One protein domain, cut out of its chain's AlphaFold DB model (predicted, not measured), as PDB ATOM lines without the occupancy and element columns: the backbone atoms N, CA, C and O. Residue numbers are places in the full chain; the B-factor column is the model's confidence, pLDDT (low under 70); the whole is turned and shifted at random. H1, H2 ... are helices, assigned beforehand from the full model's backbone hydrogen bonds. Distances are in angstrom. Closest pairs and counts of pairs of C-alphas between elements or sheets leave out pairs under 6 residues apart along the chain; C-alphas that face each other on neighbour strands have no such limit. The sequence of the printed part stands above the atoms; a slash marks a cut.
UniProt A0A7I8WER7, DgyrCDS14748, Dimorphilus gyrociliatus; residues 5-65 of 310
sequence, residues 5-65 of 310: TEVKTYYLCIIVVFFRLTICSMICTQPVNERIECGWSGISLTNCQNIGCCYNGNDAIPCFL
ATOM      1  N   THR A   5     -21.465   5.391 -36.683       58.16
ATOM      2  CA  THR A   5     -22.868   5.818 -36.732       58.16
ATOM      3  C   THR A   5     -23.613   5.627 -35.409       58.16
ATOM      4  O   THR A   5     -24.422   6.482 -35.067       58.16
ATOM      5  N   GLU A   6     -23.303   4.601 -34.611       57.09
ATOM      6  CA  GLU A   6     -23.980   4.378 -33.315       57.09
ATOM      7  C   GLU A   6     -23.640   5.450 -32.273       57.09
ATOM      8  O   GLU A   6     -24.488   5.852 -31.478       57.09
ATOM      9  N   VAL A   7     -22.413   5.973 -32.311       68.31
ATOM     10  CA  VAL A   7     -21.955   6.975 -31.341       68.31
ATOM     11  C   VAL A   7     -22.706   8.298 -31.529       68.31
ATOM     12  O   VAL A   7     -23.086   8.935 -30.550       68.31
ATOM     13  N   LYS A   8     -22.991   8.704 -32.773       65.12
ATOM     14  CA  LYS A   8     -23.641   9.995 -33.066       65.12
ATOM     15  C   LYS A   8     -25.087  10.064 -32.566       65.12
ATOM     16  O   LYS A   8     -25.498  11.106 -32.062       65.12
ATOM     17  N   THR A   9     -25.830   8.962 -32.648       69.31
ATOM     18  CA  THR A   9     -27.223   8.900 -32.178       69.31
ATOM     19  C   THR A   9     -27.310   9.040 -30.656       69.31
ATOM     20  O   THR A   9     -28.199   9.719 -30.145       69.31
ATOM     21  N   TYR A  10     -26.344   8.478 -29.923       68.50
ATOM     22  CA  TYR A  10     -26.330   8.525 -28.459       68.50
ATOM     23  C   TYR A  10     -26.086   9.945 -27.915       68.50
ATOM     24  O   TYR A  10     -26.769  10.386 -26.991       68.50
ATOM     25  N   TYR A  11     -25.172  10.703 -28.533       72.81
ATOM     26  CA  TYR A  11     -24.902  12.093 -28.142       72.81
ATOM     27  C   TYR A  11     -26.088  13.026 -28.414       72.81
ATOM     28  O   TYR A  11     -26.370  13.901 -27.596       72.81
ATOM     29  N   LEU A  12     -26.818  12.822 -29.518       70.38
ATOM     30  CA  LEU A  12     -27.987  13.647 -29.838       70.38
ATOM     31  C   LEU A  12     -29.113  13.460 -28.805       70.38
ATOM     32  O   LEU A  12     -29.707  14.439 -28.357       70.38
ATOM     33  N   CYS A  13     -29.363  12.219 -28.367       65.25
ATOM     34  CA  CYS A  13     -30.349  11.931 -27.322       65.25
ATOM     35  C   CYS A  13     -29.983  12.563 -25.971       65.25
ATOM     36  O   CYS A  13     -30.852  13.136 -25.317       65.25
ATOM     37  N   ILE A  14     -28.709  12.513 -25.565       70.69
ATOM     38  CA  ILE A  14     -28.258  13.101 -24.291       70.69
ATOM     39  C   ILE A  14     -28.460  14.624 -24.283       70.69
ATOM     40  O   ILE A  14     -28.949  15.168 -23.294       70.69
ATOM     41  N   ILE A  15     -28.149  15.308 -25.390       70.56
ATOM     42  CA  ILE A  15     -28.292  16.769 -25.501       70.56
ATOM     43  C   ILE A  15     -29.769  17.193 -25.432       70.56
ATOM     44  O   ILE A  15     -30.099  18.145 -24.724       70.56
ATOM     45  N   VAL A  16     -30.673  16.471 -26.104       63.19
ATOM     46  CA  VAL A  16     -32.115  16.787 -26.101       63.19
ATOM     47  C   VAL A  16     -32.744  16.575 -24.718       63.19
ATOM     48  O   VAL A  16     -33.572  17.382 -24.291       63.19
ATOM     49  N   VAL A  17     -32.332  15.534 -23.985       62.50
ATOM     50  CA  VAL A  17     -32.818  15.269 -22.619       62.50
ATOM     51  C   VAL A  17     -32.321  16.333 -21.636       62.50
ATOM     52  O   VAL A  17     -33.105  16.829 -20.826       62.50
ATOM     53  N   PHE A  18     -31.057  16.755 -21.743       58.78
ATOM     54  CA  PHE A  18     -30.501  17.810 -20.884       58.78
ATOM     55  C   PHE A  18     -31.162  19.178 -21.116       58.78
ATOM     56  O   PHE A  18     -31.472  19.889 -20.156       58.78
ATOM     57  N   PHE A  19     -31.446  19.537 -22.373       54.97
ATOM     58  CA  PHE A  19     -32.100  20.813 -22.691       54.97
ATOM     59  C   PHE A  19     -33.551  20.884 -22.195       54.97
ATOM     60  O   PHE A  19     -33.994  21.937 -21.748       54.97
ATOM     61  N   ARG A  20     -34.289  19.765 -22.205       53.75
ATOM     62  CA  ARG A  20     -35.676  19.713 -21.709       53.75
ATOM     63  C   ARG A  20     -35.776  19.870 -20.187       53.75
ATOM     64  O   ARG A  20     -36.728  20.480 -19.713       53.75
ATOM     65  N   LEU A  21     -34.808  19.352 -19.430       51.53
ATOM     66  CA  LEU A  21     -34.839  19.371 -17.959       51.53
ATOM     67  C   LEU A  21     -34.484  20.739 -17.351       51.53
ATOM     68  O   LEU A  21     -34.893  21.034 -16.231       51.53
ATOM     69  N   THR A  22     -33.764  21.591 -18.081       48.84
ATOM     70  CA  THR A  22     -33.182  22.824 -17.517       48.84
ATOM     71  C   THR A  22     -34.144  24.026 -17.554       48.84
ATOM     72  O   THR A  22     -34.006  24.958 -16.769       48.84
ATOM     73  N   ILE A  23     -35.170  24.005 -18.410       50.94
ATOM     74  CA  ILE A  23     -36.034  25.176 -18.667       50.94
ATOM     75  C   ILE A  23     -37.139  25.357 -17.602       50.94
ATOM     76  O   ILE A  23     -37.659  26.454 -17.434       50.94
ATOM     77  N   CYS A  24     -37.474  24.330 -16.815       51.31
ATOM     78  CA  CYS A  24     -38.610  24.401 -15.882       51.31
ATOM     79  C   CYS A  24     -38.287  25.054 -14.520       51.31
ATOM     80  O   CYS A  24     -39.196  25.287 -13.727       51.31
ATOM     81  N   SER A  25     -37.012  25.338 -14.220       55.84
ATOM     82  CA  SER A  25     -36.592  25.710 -12.858       55.84
ATOM     83  C   SER A  25     -36.298  27.197 -12.642       55.84
ATOM     84  O   SER A  25     -36.233  27.616 -11.489       55.84
ATOM     85  N   MET A  26     -36.098  28.001 -13.690       58.06
ATOM     86  CA  MET A  26     -35.658  29.397 -13.510       58.06
ATOM     87  C   MET A  26     -36.787  30.382 -13.187       58.06
ATOM     88  O   MET A  26     -36.510  31.486 -12.736       58.06
ATOM     89  N   ILE A  27     -38.052  29.986 -13.351       81.00
ATOM     90  CA  ILE A  27     -39.193  30.904 -13.227       81.00
ATOM     91  C   ILE A  27     -39.691  31.031 -11.771       81.00
ATOM     92  O   ILE A  27     -40.441  31.939 -11.444       81.00
ATOM     93  N   CYS A  28     -39.258  30.166 -10.848       89.44
ATOM     94  CA  CYS A  28     -39.693  30.216  -9.441       89.44
ATOM     95  C   CYS A  28     -38.643  30.787  -8.477       89.44
ATOM     96  O   CYS A  28     -38.808  30.710  -7.259       89.44
ATOM     97  N   THR A  29     -37.560  31.370  -8.994       89.31
ATOM     98  CA  THR A  29     -36.482  31.949  -8.182       89.31
ATOM     99  C   THR A  29     -36.602  33.472  -8.156       89.31
ATOM    100  O   THR A  29     -35.829  34.177  -8.793       89.31
ATOM    101  N   GLN A  30     -37.594  33.984  -7.423       89.38
ATOM    102  CA  GLN A  30     -37.749  35.421  -7.168       89.38
ATOM    103  C   GLN A  30     -37.367  35.779  -5.727       89.38
ATOM    104  O   GLN A  30     -37.709  35.026  -4.797       89.38
ATOM    105  N   PRO A  31     -36.699  36.926  -5.502       90.44
ATOM    106  CA  PRO A  31     -36.423  37.408  -4.159       90.44
ATOM    107  C   PRO A  31     -37.740  37.774  -3.455       90.44
ATOM    108  O   PRO A  31     -38.691  38.238  -4.079       90.44
ATOM    109  N   VAL A  32     -37.825  37.513  -2.147       90.38
ATOM    110  CA  VAL A  32     -39.090  37.548  -1.378       90.38
ATOM    111  C   VAL A  32     -39.811  38.900  -1.470       90.38
ATOM    112  O   VAL A  32     -41.036  38.943  -1.466       90.38
ATOM    113  N   ASN A  33     -39.058  39.992  -1.587       92.12
ATOM    114  CA  ASN A  33     -39.557  41.365  -1.693       92.12
ATOM    115  C   ASN A  33     -40.136  41.735  -3.071       92.12
ATOM    116  O   ASN A  33     -40.832  42.742  -3.162       92.12
ATOM    117  N   GLU A  34     -39.850  40.964  -4.120       92.81
ATOM    118  CA  GLU A  34     -40.357  41.205  -5.484       92.81
ATOM    119  C   GLU A  34     -41.506  40.266  -5.860       92.81
ATOM    120  O   GLU A  34     -42.101  40.389  -6.930       92.81
ATOM    121  N   ARG A  35     -41.837  39.320  -4.977       93.69
ATOM    122  CA  ARG A  35     -42.909  38.360  -5.213       93.69
ATOM    123  C   ARG A  35     -44.264  39.038  -5.173       93.69
ATOM    124  O   ARG A  35     -44.607  39.736  -4.219       93.69
ATOM    125  N   ILE A  36     -45.065  38.741  -6.184       94.50
ATOM    126  CA  ILE A  36     -46.477  39.102  -6.227       94.50
ATOM    127  C   ILE A  36     -47.260  37.908  -5.695       94.50
ATOM    128  O   ILE A  36     -47.126  36.802  -6.220       94.50
ATOM    129  N   GLU A  37     -48.049  38.126  -4.644       95.44
ATOM    130  CA  GLU A  37     -48.894  37.091  -4.047       95.44
ATOM    131  C   GLU A  37     -49.841  36.504  -5.102       95.44
ATOM    132  O   GLU A  37     -50.552  37.226  -5.800       95.44
ATOM    133  N   CYS A  38     -49.831  35.178  -5.216       95.00
ATOM    134  CA  CYS A  38     -50.754  34.419  -6.042       95.00
ATOM    135  C   CYS A  38     -51.480  33.431  -5.131       95.00
ATOM    136  O   CYS A  38     -50.867  32.497  -4.640       95.00
ATOM    137  N   GLY A  39     -52.768  33.621  -4.859       94.44
ATOM    138  CA  GLY A  39     -53.524  32.766  -3.934       94.44
ATOM    139  C   GLY A  39     -53.805  33.442  -2.592       94.44
ATOM    140  O   GLY A  39     -54.006  34.651  -2.545       94.44
ATOM    141  N   TRP A  40     -53.904  32.654  -1.515       93.94
ATOM    142  CA  TRP A  40     -54.303  33.133  -0.186       93.94
ATOM    143  C   TRP A  40     -53.397  32.601   0.932       93.94
ATOM    144  O   TRP A  40     -52.734  31.570   0.795       93.94
ATOM    145  N   SER A  41     -53.403  33.283   2.080       91.44
ATOM    146  CA  SER A  41     -52.646  32.868   3.266       91.44
ATOM    147  C   SER A  41     -53.047  31.464   3.736       91.44
ATOM    148  O   SER A  41     -54.229  31.158   3.896       91.44
ATOM    149  N   GLY A  42     -52.058  30.594   3.957       92.88
ATOM    150  CA  GLY A  42     -52.285  29.198   4.345       92.88
ATOM    151  C   GLY A  42     -52.639  28.253   3.190       92.88
ATOM    152  O   GLY A  42     -53.022  27.110   3.442       92.88
ATOM    153  N   ILE A  43     -52.515  28.689   1.929       95.75
ATOM    154  CA  ILE A  43     -52.659  27.807   0.764       95.75
ATOM    155  C   ILE A  43     -51.659  26.637   0.820       95.75
ATOM    156  O   ILE A  43     -50.495  26.793   1.196       95.75
ATOM    157  N   SER A  44     -52.117  25.441   0.442       97.00
ATOM    158  CA  SER A  44     -51.256  24.261   0.338       97.00
ATOM    159  C   SER A  44     -50.384  24.318  -0.918       97.00
ATOM    160  O   SER A  44     -50.771  24.915  -1.925       97.00
ATOM    161  N   LEU A  45     -49.234  23.634  -0.890       95.56
ATOM    162  CA  LEU A  45     -48.350  23.459  -2.053       95.56
ATOM    163  C   LEU A  45     -49.131  23.034  -3.306       95.56
ATOM    164  O   LEU A  45     -49.010  23.652  -4.360       95.56
ATOM    165  N   THR A  46     -49.974  22.008  -3.170       96.75
ATOM    166  CA  THR A  46     -50.751  21.448  -4.280       96.75
ATOM    167  C   THR A  46     -51.741  22.461  -4.848       96.75
ATOM    168  O   THR A  46     -51.844  22.595  -6.062       96.75
ATOM    169  N   ASN A  47     -52.435  23.220  -3.994       96.75
ATOM    170  CA  ASN A  47     -53.389  24.223  -4.464       96.75
ATOM    171  C   ASN A  47     -52.682  25.390  -5.162       96.75
ATOM    172  O   ASN A  47     -53.154  25.842  -6.196       96.75
ATOM    173  N   CYS A  48     -51.533  25.831  -4.645       96.75
ATOM    174  CA  CYS A  48     -50.724  26.875  -5.271       96.75
ATOM    175  C   CYS A  48     -50.266  26.485  -6.687       96.75
ATOM    176  O   CYS A  48     -50.453  27.239  -7.642       96.75
ATOM    177  N   GLN A  49     -49.726  25.272  -6.832       94.25
ATOM    178  CA  GLN A  49     -49.252  24.761  -8.119       94.25
ATOM    179  C   GLN A  49     -50.396  24.518  -9.109       94.25
ATOM    180  O   GLN A  49     -50.233  24.780 -10.297       94.25
ATOM    181  N   ASN A  50     -51.571  24.089  -8.634       95.56
ATOM    182  CA  ASN A  50     -52.755  23.907  -9.481       95.56
ATOM    183  C   ASN A  50     -53.264  25.223 -10.095       95.56
ATOM    184  O   ASN A  50     -53.879  25.195 -11.155       95.56
ATOM    185  N   ILE A  51     -53.005  26.365  -9.450       94.12
ATOM    186  CA  ILE A  51     -53.343  27.700  -9.973       94.12
ATOM    187  C   ILE A  51     -52.263  28.198 -10.963       94.12
ATOM    188  O   ILE A  51     -52.426  29.237 -11.593       94.12
ATOM    189  N   GLY A  52     -51.176  27.440 -11.154       93.25
ATOM    190  CA  GLY A  52     -50.077  27.795 -12.056       93.25
ATOM    191  C   GLY A  52     -49.020  28.696 -11.416       93.25
ATOM    192  O   GLY A  52     -48.268  29.362 -12.124       93.25
ATOM    193  N   CYS A  53     -48.960  28.728 -10.083       96.12
ATOM    194  CA  CYS A  53     -48.060  29.593  -9.330       96.12
ATOM    195  C   CYS A  53     -46.915  28.830  -8.655       96.12
ATOM    196  O   CYS A  53     -46.940  27.606  -8.496       96.12
ATOM    197  N   CYS A  54     -45.882  29.575  -8.267       95.62
ATOM    198  CA  CYS A  54     -44.711  29.059  -7.570       95.62
ATOM    199  C   CYS A  54     -44.969  29.009  -6.063       95.62
ATOM    200  O   CYS A  54     -45.539  29.940  -5.498       95.62
ATOM    201  N   TYR A  55     -44.512  27.940  -5.402       95.69
ATOM    202  CA  TYR A  55     -44.677  27.762  -3.960       95.69
ATOM    203  C   TYR A  55     -43.334  27.717  -3.225       95.69
ATOM    204  O   TYR A  55     -42.451  26.944  -3.597       95.69
ATOM    205  N   ASN A  56     -43.212  28.470  -2.132       94.19
ATOM    206  CA  ASN A  56     -42.140  28.327  -1.152       94.19
ATOM    207  C   ASN A  56     -42.684  28.438   0.281       94.19
ATOM    208  O   ASN A  56     -42.907  29.533   0.786       94.19
ATOM    209  N   GLY A  57     -42.840  27.301   0.962       92.12
ATOM    210  CA  GLY A  57     -43.420  27.237   2.310       92.12
ATOM    211  C   GLY A  57     -42.588  27.885   3.424       92.12
ATOM    212  O   GLY A  57     -43.077  27.995   4.543       92.12
ATOM    213  N   ASN A  58     -41.357  28.312   3.135       87.94
ATOM    214  CA  ASN A  58     -40.470  28.934   4.121       87.94
ATOM    215  C   ASN A  58     -40.562  30.468   4.145       87.94
ATOM    216  O   ASN A  58     -39.951  31.095   5.007       87.94
ATOM    217  N   ASP A  59     -41.301  31.069   3.212       87.62
ATOM    218  CA  ASP A  59     -41.358  32.518   3.042       87.62
ATOM    219  C   ASP A  59     -42.700  33.109   3.489       87.62
ATOM    220  O   ASP A  59     -43.723  32.429   3.553       87.62
ATOM    221  N   ALA A  60     -42.703  34.419   3.759       90.38
ATOM    222  CA  ALA A  60     -43.896  35.153   4.191       90.38
ATOM    223  C   ALA A  60     -45.032  35.140   3.150       90.38
ATOM    224  O   ALA A  60     -46.203  35.175   3.521       90.38
ATOM    225  N   ILE A  61     -44.684  35.070   1.860       93.94
ATOM    226  CA  ILE A  61     -45.613  34.885   0.739       93.94
ATOM    227  C   ILE A  61     -45.335  33.495   0.158       93.94
ATOM    228  O   ILE A  61     -44.436  33.349  -0.681       93.94
ATOM    229  N   PRO A  62     -46.050  32.459   0.632       94.31
ATOM    230  CA  PRO A  62     -45.731  31.090   0.272       94.31
ATOM    231  C   PRO A  62     -46.178  30.720  -1.138       94.31
ATOM    232  O   PRO A  62     -45.628  29.778  -1.686       94.31
ATOM    233  N   CYS A  63     -47.128  31.438  -1.742       96.88
ATOM    234  CA  CYS A  63     -47.542  31.230  -3.128       96.88
ATOM    235  C   CYS A  63     -47.458  32.543  -3.912       96.88
ATOM    236  O   CYS A  63     -48.023  33.559  -3.500       96.88
ATOM    237  N   PHE A  64     -46.706  32.542  -5.009       95.88
ATOM    238  CA  PHE A  64     -46.356  33.746  -5.757       95.88
ATOM    239  C   PHE A  64     -46.314  33.498  -7.263       95.88
ATOM    240  O   PHE A  64     -46.150  32.362  -7.717       95.88
ATOM    241  N   LEU A  65     -46.485  34.566  -8.042       95.31
ATOM    242  CA  LEU A  65     -46.418  34.484  -9.498       95.31
ATOM    243  C   LEU A  65     -45.012  34.069  -9.974       95.31
ATOM    244  O   LEU A  65     -44.017  34.497  -9.390       95.31
TER     245      LEU A  65
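AT A GLANCE: This is residues 5 to 65 of the 310 residues of the protein "DgyrCDS14748" of Dimorphilus gyrociliatus (UniProt A0A7I8WER7). With little regular structure, this domain is a long helix, H1, sticking out from a small compact head of loops, residues 27 to 65, that holds the short helix H2. The 61 printed residues have two named helices, H1 then H2, and no named strand; the class is all helix, with 24 residues in named elements. The whole is an extended rod, with a radius of gyration of the C-alphas of 17.4 A and spans of 57 by 22 by 16 A.

HOW THE PARTS SIT: Residues 5 to 26 stand free, of which 5 to 22 belong to H1. H2, residues 45 to 50, and H1 are apart. Residues 54 to 55 pair with residues 63 to 64, antiparallel. Every O i to N i+4 pair is within hydrogen-bond range in H2, and 11 of 14 in H1.

IN THESE COORDINATES: H1 runs 27.7 A from C-alpha 5 at (-22.868, 5.818, -36.732) to C-alpha 22. H2 runs 8.6 A, ending at C-alpha 50 at (-52.755, 23.907, -9.481).

THE WHOLE: The C-alphas farthest apart, of Thr 5 and Ser 41, are 56.7 A apart. The printed part has no cut. H1 to H2 is a long link of 22 residues. pLDDT is under 70 at residues 5 to 10, 13 and 16 to 26.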